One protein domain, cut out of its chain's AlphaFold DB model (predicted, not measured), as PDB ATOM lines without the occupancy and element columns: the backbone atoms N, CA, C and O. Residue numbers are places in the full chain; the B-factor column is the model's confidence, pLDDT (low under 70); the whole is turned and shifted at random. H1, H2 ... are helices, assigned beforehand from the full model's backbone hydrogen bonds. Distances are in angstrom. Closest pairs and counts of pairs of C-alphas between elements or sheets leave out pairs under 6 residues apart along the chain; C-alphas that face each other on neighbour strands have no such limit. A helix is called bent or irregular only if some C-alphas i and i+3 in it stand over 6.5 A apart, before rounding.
ATOM      1  N   LEU A  66     148.373 142.344 162.152       84.56
ATOM      2  CA  LEU A  66     148.172 143.786 162.287       84.56
ATOM      3  C   LEU A  66     147.834 144.147 163.735       84.56
ATOM      4  O   LEU A  66     148.329 145.142 164.267       84.56
ATOM      5  N   THR A  67     147.033 143.318 164.401       84.75
ATOM      6  CA  THR A  67     146.700 143.477 165.821       84.75
ATOM      7  C   THR A  67     147.936 143.266 166.697       84.75
ATOM      8  O   THR A  67     148.220 144.093 167.559       84.75
ATOM      9  N   GLN A  68     148.733 142.227 166.422       87.06
ATOM     10  CA  GLN A  68     150.007 141.976 167.111       87.06
ATOM     11  C   GLN A  68     151.012 143.118 166.899       87.06
ATOM     12  O   GLN A  68     151.622 143.591 167.856       87.06
ATOM     13  N   PHE A  69     151.126 143.629 165.673       91.81
ATOM     14  CA  PHE A  69     151.970 144.780 165.360       91.81
ATOM     15  C   PHE A  69     151.519 146.045 166.103       91.81
ATOM     16  O   PHE A  69     152.348 146.758 166.670       91.81
ATOM     17  N   ARG A  70     150.207 146.313 166.164       86.56
ATOM     18  CA  ARG A  70     149.644 147.430 166.943       86.56
ATOM     19  C   ARG A  70     149.971 147.297 168.432       86.56
ATOM     20  O   ARG A  70     150.415 148.272 169.030       86.56
ATOM     21  N   ILE A  71     149.813 146.105 169.011       83.44
ATOM     22  CA  ILE A  71     150.139 145.836 170.420       83.44
ATOM     23  C   ILE A  71     151.637 146.031 170.678       83.44
ATOM     24  O   ILE A  71     152.013 146.687 171.648       83.44
ATOM     25  N   TRP A  72     152.500 145.507 169.806       92.81
ATOM     26  CA  TRP A  72     153.946 145.699 169.909       92.81
ATOM     27  C   TRP A  72     154.331 147.179 169.829       92.81
ATOM     28  O   TRP A  72     155.109 147.659 170.653       92.81
ATOM     29  N   LYS A  73     153.738 147.928 168.895       88.94
ATOM     30  CA  LYS A  73     153.972 149.366 168.748       88.94
ATOM     31  C   LYS A  73     153.562 150.137 170.002       88.94
ATOM     32  O   LYS A  73     154.337 150.960 170.473       88.94
ATOM     33  N   LEU A  74     152.396 149.828 170.571       81.25
ATOM     34  CA  LEU A  74     151.923 150.442 171.816       81.25
ATOM     35  C   LEU A  74     152.842 150.119 172.996       81.25
ATOM     36  O   LEU A  74     153.205 151.021 173.743       81.25
ATOM     37  N   LYS A  75     153.276 148.858 173.138       77.88
ATOM     38  CA  LYS A  75     154.245 148.468 174.174       77.88
ATOM     39  C   LYS A  75     155.556 149.226 174.018       77.88
ATOM     40  O   LYS A  75     156.065 149.747 175.000       77.88
ATOM     41  N   ARG A  76     156.069 149.336 172.792       84.19
ATOM     42  CA  ARG A  76     157.308 150.060 172.498       84.19
ATOM     43  C   ARG A  76     157.183 151.550 172.811       84.19
ATOM     44  O   ARG A  76     158.058 152.095 173.478       84.19
ATOM     45  N   GLU A  77     156.101 152.190 172.374       77.25
ATOM     46  CA  GLU A  77     155.810 153.595 172.682       77.25
ATOM     47  C   GLU A  77     155.677 153.808 174.204       77.25
ATOM     48  O   GLU A  77     156.257 154.752 174.730       77.25
ATOM     49  N   ALA A  78     155.024 152.900 174.938       71.50
ATOM     50  CA  ALA A  78     154.901 152.968 176.397       71.50
ATOM     51  C   ALA A  78     156.242 152.774 177.125       71.50
ATOM     52  O   ALA A  78     156.574 153.557 178.011       71.50
ATOM     53  N   THR A  79     157.055 151.789 176.728       73.62
ATOM     54  CA  THR A  79     158.401 151.594 177.297       73.62
ATOM     55  C   THR A  79     159.329 152.764 176.984       73.62
ATOM     56  O   THR A  79     160.149 153.139 177.814       73.62
ATOM     57  N   TRP A  80     159.175 153.387 175.810       74.69
ATOM     58  CA  TRP A  80     159.919 154.590 175.451       74.69
ATOM     59  C   TRP A  80     159.508 155.784 176.321       74.69
ATOM     60  O   TRP A  80     160.370 156.527 176.771       74.69
ATOM     61  N   GLN A  81     158.214 155.926 176.626       63.03
ATOM     62  CA  GLN A  81     157.702 156.948 177.548       63.03
ATOM     63  C   GLN A  81     158.178 156.716 178.993       63.03
ATOM     64  O   GLN A  81     158.539 157.674 179.667       63.03
ATOM     65  N   MET A  82     158.214 155.462 179.458       60.62
ATOM     66  CA  MET A  82     158.650 155.104 180.819       60.62
ATOM     67  C   MET A  82     160.161 155.232 181.033       60.62
ATOM     68  O   MET A  82     160.594 155.464 182.157       60.62
ATOM     69  N   ASN A  83     160.957 155.122 179.967       70.31
ATOM     70  CA  ASN A  83     162.409 155.296 180.025       70.31
ATOM     71  C   ASN A  83     162.858 156.753 179.814       70.31
ATOM     72  O   ASN A  83     164.062 157.012 179.776       70.31
ATOM     73  N   LYS A  84     161.928 157.709 179.665       75.88
ATOM     74  CA  LYS A  84     162.284 159.132 179.638       75.88
ATOM     75  C   LYS A  84     162.845 159.542 180.990       75.88
ATOM     76  O   LYS A  84     162.238 159.291 182.030       75.88
ATOM     77  N   THR A  85     163.988 160.217 180.978       78.00
ATOM     78  CA  THR A  85     164.540 160.786 182.209       78.00
ATOM     79  C   THR A  85     163.623 161.901 182.729       78.00
ATOM     80  O   THR A  85     162.939 162.560 181.935       78.00
ATOM     81  N   PRO A  86     163.602 162.175 184.046       77.69
ATOM     82  CA  PRO A  86     162.815 163.279 184.603       77.69
ATOM     83  C   PRO A  86     163.136 164.629 183.936       77.69
ATOM     84  O   PRO A  86     162.247 165.457 183.756       77.69
ATOM     85  N   GLU A  87     164.372 164.834 183.472       79.00
ATOM     86  CA  GLU A  87     164.763 166.021 182.699       79.00
ATOM     87  C   GLU A  87     164.080 166.111 181.326       79.00
ATOM     88  O   GLU A  87     163.718 167.202 180.881       79.00
ATOM     89  N   GLN A  88     163.893 164.982 180.637       82.50
ATOM     90  CA  GLN A  88     163.203 164.936 179.344       82.50
ATOM     91  C   GLN A  88     161.707 165.203 179.510       82.50
ATOM     92  O   GLN A  88     161.151 166.005 178.764       82.50
ATOM     93  N   LEU A  89     161.082 164.618 180.536       75.12
ATOM     94  CA  LEU A  89     159.700 164.923 180.920       75.12
ATOM     95  C   LEU A  89     159.518 166.417 181.214       75.12
ATOM     96  O   LEU A  89     158.602 167.046 180.687       75.12
ATOM     97  N   GLN A  90     160.430 167.023 181.979       74.00
ATOM     98  CA  GLN A  90     160.381 168.460 182.248       74.00
ATOM     99  C   GLN A  90     160.541 169.308 180.983       74.00
ATOM    100  O   GLN A  90     159.868 170.329 180.846       74.00
ATOM    101  N   LYS A  91     161.417 168.917 180.051       88.38
ATOM    102  CA  LYS A  91     161.572 169.619 178.767       88.38
ATOM    103  C   LYS A  91     160.296 169.549 177.932       88.38
ATOM    104  O   LYS A  91     159.860 170.582 177.432       88.38
ATOM    105  N   GLU A  92     159.663 168.383 177.845       83.88
ATOM    106  CA  GLU A  92     158.397 168.214 177.127       83.88
ATOM    107  C   GLU A  92     157.263 169.019 177.762       83.88
ATOM    108  O   GLU A  92     156.522 169.693 177.050       83.88
ATOM    109  N   MET A  93     157.159 169.027 179.095       75.94
ATOM    110  CA  MET A  93     156.184 169.857 179.807       75.94
ATOM    111  C   MET A  93     156.422 171.348 179.565       75.94
ATOM    112  O   MET A  93     155.480 172.085 179.286       75.94
ATOM    113  N   LYS A  94     157.679 171.806 179.623       82.25
ATOM    114  CA  LYS A  94     158.037 173.199 179.314       82.25
ATOM    115  C   LYS A  94     157.672 173.560 177.878       82.25
ATOM    116  O   LYS A  94     157.151 174.645 177.635       82.25
ATOM    117  N   GLU A  95     157.912 172.661 176.929       90.88
ATOM    118  CA  GLU A  95     157.562 172.887 175.531       90.88
ATOM    119  C   GLU A  95     156.044 172.890 175.306       90.88
ATOM    120  O   GLU A  95     155.534 173.746 174.582       90.88
ATOM    121  N   ALA A  96     155.309 171.987 175.956       80.94
ATOM    122  CA  ALA A  96     153.852 171.963 175.934       80.94
ATOM    123  C   ALA A  96     153.266 173.249 176.537       80.94
ATOM    124  O   ALA A  96     152.446 173.898 175.892       80.94
ATOM    125  N   ASN A  97     153.754 173.686 177.700       83.31
ATOM    126  CA  ASN A  97     153.342 174.945 178.325       83.31
ATOM    127  C   ASN A  97     153.644 176.145 177.429       83.31
ATOM    128  O   ASN A  97     152.800 177.017 177.260       83.31
ATOM    129  N   LYS A  98     154.815 176.173 176.783       89.75
ATOM    130  CA  LYS A  98     155.153 177.226 175.820       89.75
ATOM    131  C   LYS A  98     154.182 177.258 174.636       89.75
ATOM    132  O   LYS A  98     153.847 178.340 174.166       89.75
ATOM    133  N   LYS A  99     153.738 176.098 174.140       88.44
ATOM    134  CA  LYS A  99     152.728 176.013 173.070       88.44
ATOM    135  C   LYS A  99     151.371 176.534 173.548       88.44
ATOM    136  O   LYS A  99     150.771 177.337 172.847       88.44
ATOM    137  N   LEU A 100     150.944 176.154 174.752       84.06
ATOM    138  CA  LEU A 100     149.692 176.631 175.347       84.06
ATOM    139  C   LEU A 100     149.693 178.148 175.580       84.06
ATOM    140  O   LEU A 100     148.710 178.803 175.262       84.06
ATOM    141  N   LEU A 101     150.801 178.715 176.066       83.19
ATOM    142  CA  LEU A 101     150.938 180.164 176.250       83.19
ATOM    143  C   LEU A 101     150.815 180.923 174.926       83.19
ATOM    144  O   LEU A 101     150.100 181.914 174.858       83.19
ATOM    145  N   LYS A 102     151.444 180.421 173.858       90.06
ATOM    146  CA  LYS A 102     151.304 181.011 172.520       90.06
ATOM    147  C   LYS A 102     149.868 180.960 172.004       90.06
ATOM    148  O   LYS A 102     149.407 181.928 171.414       90.06
ATOM    149  N   GLU A 103     149.171 179.842 172.213       87.56
ATOM    150  CA  GLU A 103     147.751 179.733 171.857       87.56
ATOM    151  C   GLU A 103     146.904 180.733 172.662       87.56
ATOM    152  O   GLU A 103     146.053 181.406 172.092       87.56
ATOM    153  N   ALA A 104     147.175 180.901 173.961       82.69
ATOM    154  CA  ALA A 104     146.477 181.876 174.797       82.69
ATOM    155  C   ALA A 104     146.715 183.326 174.333       82.69
ATOM    156  O   ALA A 104     145.761 184.091 174.199       82.69
ATOM    157  N   GLU A 105     147.962 183.703 174.033       88.44
ATOM    158  CA  GLU A 105     148.306 185.014 173.461       88.44
ATOM    159  C   GLU A 105     147.565 185.268 172.141       88.44
ATOM    160  O   GLU A 105     147.056 186.363 171.894       88.44
ATOM    161  N   GLU A 106     147.460 184.241 171.300       89.94
ATOM    162  CA  GLU A 106     146.735 184.315 170.039       89.94
ATOM    163  C   GLU A 106     145.235 184.546 170.268       89.94
ATOM    164  O   GLU A 106     144.655 185.426 169.627       89.94
ATOM    165  N   TYR A 107     144.620 183.855 171.231       90.38
ATOM    166  CA  TYR A 107     143.225 184.095 171.611       90.38
ATOM    167  C   TYR A 107     143.021 185.521 172.126       90.38
ATOM    168  O   TYR A 107     142.101 186.202 171.677       90.38
ATOM    169  N   HIS A 108     143.915 186.025 172.980       82.31
ATOM    170  CA  HIS A 108     143.879 187.420 173.424       82.31
ATOM    171  C   HIS A 108     144.004 188.408 172.258       82.31
ATOM    172  O   HIS A 108     143.298 189.415 172.234       82.31
ATOM    173  N   SER A 109     144.841 188.115 171.259       87.19
ATOM    174  CA  SER A 109     144.963 188.954 170.061       87.19
ATOM    175  C   SER A 109     143.675 188.974 169.229       87.19
ATOM    176  O   SER A 109     143.265 190.027 168.744       87.19
ATOM    177  N   TRP A 110     142.992 187.831 169.102       88.75
ATOM    178  CA  TRP A 110     141.706 187.735 168.411       88.75
ATOM    179  C   TRP A 110     140.609 188.488 169.159       88.75
ATOM    180  O   TRP A 110     139.795 189.166 168.533       88.75
ATOM    181  N   MET A 111     140.634 188.436 170.492       83.12
ATOM    182  CA  MET A 111     139.752 189.235 171.341       83.12
ATOM    183  C   MET A 111     140.020 190.735 171.199       83.12
ATOM    184  O   MET A 111     139.080 191.511 171.050       83.12
ATOM    185  N   ALA A 112     141.285 191.159 171.186       79.19
ATOM    186  CA  ALA A 112     141.654 192.561 170.980       79.19
ATOM    187  C   ALA A 112     141.194 193.078 169.606       79.19
ATOM    188  O   ALA A 112     140.751 194.220 169.486       79.19
ATOM    189  N   ALA A 113     141.228 192.213 168.590       82.75
ATOM    190  CA  ALA A 113     140.691 192.477 167.259       82.75
ATOM    191  C   ALA A 113     139.151 192.417 167.181       82.75
ATOM    192  O   ALA A 113     138.600 192.635 166.105       82.75
ATOM    193  N   ARG A 114     138.460 192.143 168.299       82.62
ATOM    194  CA  ARG A 114     136.996 192.016 168.409       82.62
ATOM    195  C   ARG A 114     136.389 190.995 167.449       82.62
ATOM    196  O   ARG A 114     135.254 191.167 167.011       82.62
ATOM    197  N   LEU A 115     137.140 189.942 167.142       82.12
ATOM    198  CA  LEU A 115     136.620 188.865 166.315       82.12
ATOM    199  C   LEU A 115     135.475 188.167 167.053       82.12
ATOM    200  O   LEU A 115     135.478 188.052 168.276       82.12
ATOM    201  N   THR A 116     134.469 187.750 166.306       88.00
ATOM    202  CA  THR A 116     133.337 186.974 166.813       88.00
ATOM    203  C   THR A 116     133.615 185.475 166.681       88.00
ATOM    204  O   THR A 116     134.459 185.066 165.874       88.00
ATOM    205  N   PRO A 117     132.908 184.617 167.439       91.12
ATOM    206  CA  PRO A 117     132.974 183.172 167.260       91.12
ATOM    207  C   PRO A 117     132.824 182.717 165.809       91.12
ATOM    208  O   PRO A 117     133.637 181.924 165.339       91.12
ATOM    209  N   ASP A 118     131.855 183.269 165.083       91.81
ATOM    210  CA  ASP A 118     131.587 182.900 163.691       91.81
ATOM    211  C   ASP A 118     132.777 183.238 162.782       91.81
ATOM    212  O   ASP A 118     133.213 182.417 161.970       91.81
ATOM    213  N   GLU A 119     133.386 184.412 162.969       90.94
ATOM    214  CA  GLU A 119     134.587 184.815 162.233       90.94
ATOM    215  C   GLU A 119     135.782 183.910 162.546       90.94
ATOM    216  O   GLU A 119     136.531 183.542 161.636       90.94
ATOM    217  N   ILE A 120     135.961 183.496 163.804       94.62
ATOM    218  CA  ILE A 120     137.020 182.552 164.186       94.62
ATOM    219  C   ILE A 120     136.752 181.153 163.635       94.62
ATOM    220  O   ILE A 120     137.682 180.497 163.161       94.62
ATOM    221  N   TYR A 121     135.498 180.707 163.623       93.94
ATOM    222  CA  TYR A 121     135.100 179.431 163.036       93.94
ATOM    223  C   TYR A 121     135.459 179.371 161.543       93.94
ATOM    224  O   TYR A 121     136.040 178.390 161.061       93.94
ATOM    225  N   ILE A 122     135.211 180.465 160.816       94.81
ATOM    226  CA  ILE A 122     135.609 180.627 159.412       94.81
ATOM    227  C   ILE A 122     137.134 180.710 159.274       94.81
ATOM    228  O   ILE A 122     137.712 180.005 158.442       94.81
ATOM    229  N   LYS A 123     137.808 181.524 160.098       93.75
ATOM    230  CA  LYS A 123     139.269 181.731 160.073       93.75
ATOM    231  C   LYS A 123     140.048 180.438 160.310       93.75
ATOM    232  O   LYS A 123     141.091 180.224 159.696       93.75
ATOM    233  N   LEU A 124     139.530 179.555 161.160       94.06
ATOM    234  CA  LEU A 124     140.092 178.229 161.430       94.06
ATOM    235  C   LEU A 124     139.772 177.192 160.337       94.06
ATOM    236  O   LEU A 124     140.212 176.042 160.432       94.06
ATOM    237  N   GLY A 125     139.030 177.593 159.301       93.50
ATOM    238  CA  GLY A 125     138.646 176.755 158.170       93.50
ATOM    239  C   GLY A 125     137.568 175.725 158.501       93.50
ATOM    240  O   GLY A 125     137.353 174.815 157.706       93.50
ATOM    241  N   LEU A 126     136.896 175.850 159.650       95.12
ATOM    242  CA  LEU A 126     135.934 174.856 160.132       95.12
ATOM    243  C   LEU A 126     134.645 174.865 159.309       95.12
ATOM    244  O   LEU A 126     134.108 173.803 159.020       95.12
ATOM    245  N   LEU A 127     134.221 176.034 158.816       92.50
ATOM    246  CA  LEU A 127     133.048 176.148 157.943       92.50
ATOM    247  C   LEU A 127     133.164 175.277 156.680       92.50
ATOM    248  O   LEU A 127     132.183 174.692 156.237       92.50
ATOM    249  N   LYS A 128     134.371 175.157 156.112       92.44
ATOM    250  CA  LYS A 128     134.610 174.360 154.897       92.44
ATOM    251  C   LYS A 128     134.559 172.853 155.145       92.44
ATOM    252  O   LYS A 128     134.431 172.101 154.186       92.44
ATOM    253  N   LEU A 129     134.711 172.423 156.397       92.06
ATOM    254  CA  LEU A 129     134.711 171.013 156.784       92.06
ATOM    255  C   LEU A 129     133.299 170.482 157.059       92.06
ATOM    256  O   LEU A 129     133.115 169.271 157.063       92.06
ATOM    257  N   GLY A 130     132.313 171.362 157.277       90.00
ATOM    258  CA  GLY A 130     130.939 170.958 157.575       90.00
ATOM    259  C   GLY A 130     130.882 169.994 158.763       90.00
ATOM    260  O   GLY A 130     131.436 170.277 159.825       90.00
ATOM    261  N   ASP A 131     130.264 168.833 158.560       92.19
ATOM    262  CA  ASP A 131     130.071 167.811 159.598       92.19
ATOM    263  C   ASP A 131     131.396 167.253 160.153       92.19
ATOM    264  O   ASP A 131     131.493 166.904 161.334       92.19
ATOM    265  N   ASP A 132     132.461 167.263 159.346       92.44
ATOM    266  CA  ASP A 132     133.785 166.786 159.751       92.44
ATOM    267  C   ASP A 132     134.557 167.805 160.601       92.44
ATOM    268  O   ASP A 132     135.637 167.491 161.119       92.44
ATOM    269  N   ALA A 133     134.021 169.017 160.798       91.81
ATOM    270  CA  ALA A 133     134.684 170.074 161.553       91.81
ATOM    271  C   ALA A 133     135.093 169.609 162.956       91.81
ATOM    272  O   ALA A 133     136.204 169.906 163.384       91.81
ATOM    273  N   THR A 134     134.255 168.820 163.634       91.56
ATOM    274  CA  THR A 134     134.510 168.302 164.993       91.56
ATOM    275  C   THR A 134     135.724 167.373 165.084       91.56
ATOM    276  O   THR A 134     136.336 167.245 166.145       91.56
ATOM    277  N   THR A 135     136.119 166.751 163.972       91.50
ATOM    278  CA  THR A 135     137.287 165.861 163.901       91.50
ATOM    279  C   THR A 135     138.594 166.619 163.648       91.50
ATOM    280  O   THR A 135     139.687 166.067 163.818       91.50
ATOM    281  N   SER A 136     138.497 167.898 163.271       92.56
ATOM    282  CA  SER A 136     139.642 168.749 162.974       92.56
ATOM    283  C   SER A 136     140.420 169.117 164.238       92.56
ATOM    284  O   SER A 136     139.826 169.542 165.232       92.56
ATOM    285  N   PRO A 137     141.767 169.100 164.205       88.44
ATOM    286  CA  PRO A 137     142.589 169.649 165.285       88.44
ATOM    287  C   PRO A 137     142.267 171.116 165.620       88.44
ATOM    288  O   PRO A 137     142.471 171.549 166.753       88.44
ATOM    289  N   ASN A 138     141.743 171.877 164.651       92.44
ATOM    290  CA  ASN A 138     141.357 173.273 164.845       92.44
ATOM    291  C   ASN A 138     140.052 173.436 165.634       92.44
ATOM    292  O   ASN A 138     139.835 174.499 166.210       92.44
ATOM    293  N   PHE A 139     139.213 172.402 165.723       93.19
ATOM    294  CA  PHE A 139     137.972 172.473 166.494       93.19
ATOM    295  C   PHE A 139     138.244 172.683 167.983       93.19
ATOM    296  O   PHE A 139     137.615 173.528 168.610       93.19
ATOM    297  N   ARG A 140     139.280 172.023 168.523       93.00
ATOM    298  CA  ARG A 140     139.752 172.255 169.899       93.00
ATOM    299  C   ARG A 140     140.106 173.726 170.138       93.00
ATOM    300  O   ARG A 140     139.819 174.268 171.199       93.00
ATOM    301  N   ARG A 141     140.751 174.370 169.160       92.19
ATOM    302  CA  ARG A 141     141.150 175.784 169.258       92.19
ATOM    303  C   ARG A 141     139.932 176.705 169.229       92.19
ATOM    304  O   ARG A 141     139.885 177.658 169.994       92.19
ATOM    305  N   TYR A 142     138.935 176.388 168.402       93.81
ATOM    306  CA  TYR A 142     137.654 177.096 168.402       93.81
ATOM    307  C   TYR A 142     136.931 176.981 169.751       93.81
ATOM    308  O   TYR A 142     136.481 177.991 170.281       93.81
ATOM    309  N   GLN A 143     136.878 175.784 170.343       92.62
ATOM    310  CA  GLN A 143     136.273 175.581 171.665       92.62
ATOM    311  C   GLN A 143     136.988 176.390 172.756       92.62
ATOM    312  O   GLN A 143     136.332 177.091 173.519       92.62
ATOM    313  N   ALA A 144     138.323 176.366 172.781       89.62
ATOM    314  CA  ALA A 144     139.098 177.167 173.730       89.62
ATOM    315  C   ALA A 144     138.855 178.675 173.547       89.62
ATOM    316  O   ALA A 144     138.726 179.414 174.520       89.62
ATOM    317  N   TYR A 145     138.746 179.142 172.300       89.12
ATOM    318  CA  TYR A 145     138.401 180.533 172.024       89.12
ATOM    319  C   TYR A 145     136.985 180.888 172.495       89.12
ATOM    320  O   TYR A 145     136.794 181.950 173.080       89.12
ATOM    321  N   MET A 146     136.008 180.001 172.287       90.19
ATOM    322  CA  MET A 146     134.637 180.182 172.768       90.19
ATOM    323  C   MET A 146     134.586 180.382 174.281       90.19
ATOM    324  O   MET A 146     133.915 181.303 174.731       90.19
ATOM    325  N   GLU A 147     135.335 179.591 175.054       86.88
ATOM    326  CA  GLU A 147     135.428 179.748 176.513       86.88
ATOM    327  C   GLU A 147     135.984 181.127 176.910       86.88
ATOM    328  O   GLU A 147     135.442 181.800 177.790       86.88
ATOM    329  N   VAL A 148     137.042 181.591 176.233       84.44
ATOM    330  CA  VAL A 148     137.613 182.930 176.459       84.44
ATOM    331  C   VAL A 148     136.607 184.024 176.093       84.44
ATOM    332  O   VAL A 148     136.426 184.978 176.852       84.44
ATOM    333  N   TYR A 149     135.925 183.877 174.956       82.56
ATOM    334  CA  TYR A 149     134.936 184.831 174.466       82.56
ATOM    335  C   TYR A 149     133.734 184.938 175.410       82.56
ATOM    336  O   TYR A 149     133.312 186.047 175.731       82.56
ATOM    337  N   THR A 150     133.207 183.816 175.912       81.38
ATOM    338  CA  THR A 150     132.098 183.821 176.878       81.38
ATOM    339  C   THR A 150     132.513 184.459 178.194       81.38
ATOM    340  O   THR A 150     131.813 185.346 178.676       81.38
ATOM    341  N   ASN A 151     133.670 184.082 178.744       74.31
ATOM    342  CA  ASN A 151     134.161 184.634 180.009       74.31
ATOM    343  C   ASN A 151     134.385 186.148 179.916       74.31
ATOM    344  O   ASN A 151     133.992 186.895 180.808       74.31
ATOM    345  N   MET A 152     134.936 186.623 178.799       65.81
ATOM    346  CA  MET A 152     135.106 188.054 178.575       65.81
ATOM    347  C   MET A 152     133.784 188.756 178.266       65.81
ATOM    348  O   MET A 152     133.615 189.893 178.671       65.81
ATOM    349  N   ALA A 153     132.816 188.122 177.602       59.38
ATOM    350  CA  ALA A 153     131.484 188.704 177.435       59.38
ATOM    351  C   ALA A 153     130.766 188.875 178.785       59.38
ATOM    352  O   ALA A 153     130.029 189.845 178.961       59.38
ATOM    353  N   HIS A 154     130.998 187.980 179.750       56.81
ATOM    354  CA  HIS A 154     130.564 188.174 181.134       56.81
ATOM    355  C   HIS A 154     131.281 189.361 181.796       56.81
ATOM    356  O   HIS A 154     130.621 190.172 182.440       56.81
TER     357      HIS A 154
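This is residues 66 to 154 of the 207 residues of an uncharacterized protein of Phytophthora palmivora var. palmivora (UniProt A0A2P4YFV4). The model looks like an open U: a long helix, H2, makes the base, H1 stands as a free arm at its first end, and a small head of H3, H4 and H5 sits at its other end, with empty space between the arm and the head. In the head, the chain turns back after H2 through the short H3 and H4, and H5 then runs back past H3 toward the last part of H2. The printed part has 89 residues, with five named helices in the order H1, H2, H3, H4, H5 and no named strand; the class is all helix. It is only just extended, close to loose, with a radius of gyration of the C-alphas of 18.4 A, and its C-alphas span 48 by 34 by 19 A.

H2, residues 86 to 112, is the longest helix. H5, residues 137 to 154, only just touches it, with 3 pairs of C-alphas within 8 A; the closest are those of Tyr 107 and Tyr 145, 6.0 A apart. H2 touches H5 with residues 107 to 111 alone, H5 touches H2 with residues 145 to 149 alone, and the two helices run the same way at a steep tilt of 57 degrees. H3, residues 117 to 123, touches residues 142 to 149 of H5 alone; the closest C-alphas, of Tyr 121 and Tyr 142, are 6.4 A apart, and the helices run opposite ways at a shallow tilt of 32 degrees. H2 and H3 are near each other, with 5 pairs of C-alphas within 10 A. H4, residues 127 to 135, is close to H3 but not clearly touching it, about perpendicular at 79 degrees; their closest C-alphas, of Tyr 121 and Leu 127, are 6.4 A apart. H4 is apart from H2. H1, residues 66 to 82, touches no helix. In H1, H2 and H3 every O i to N i+4 pair is within hydrogen-bond range, in H5 13 of 14 are, and in H4 0 of 5, beside 4 of 6 O i to N i+3 pairs.

H2 is 38.6 A long from C-alpha 86 at (162.815, 163.279, 184.603) to C-alpha 112. H1 begins at C-alpha 66 at (148.172, 143.786, 162.287) and is 24.1 A long. H5 is 27.2 A long and ends at C-alpha 154 at (130.564, 188.174, 181.134). H4 is irregular: C-alphas 128 and 131 are 9.3 A apart.

The two C-alphas farthest apart, of Gln 68 and His 154, are 52.0 A apart. Residues 66 to 80, 82 to 88 and 90 to 102 stand free. The printed part has no cut, and its four links are tight. The mean pLDDT of the printed part is 84.8; residues 81 to 82 and 152 to 154 are under 70.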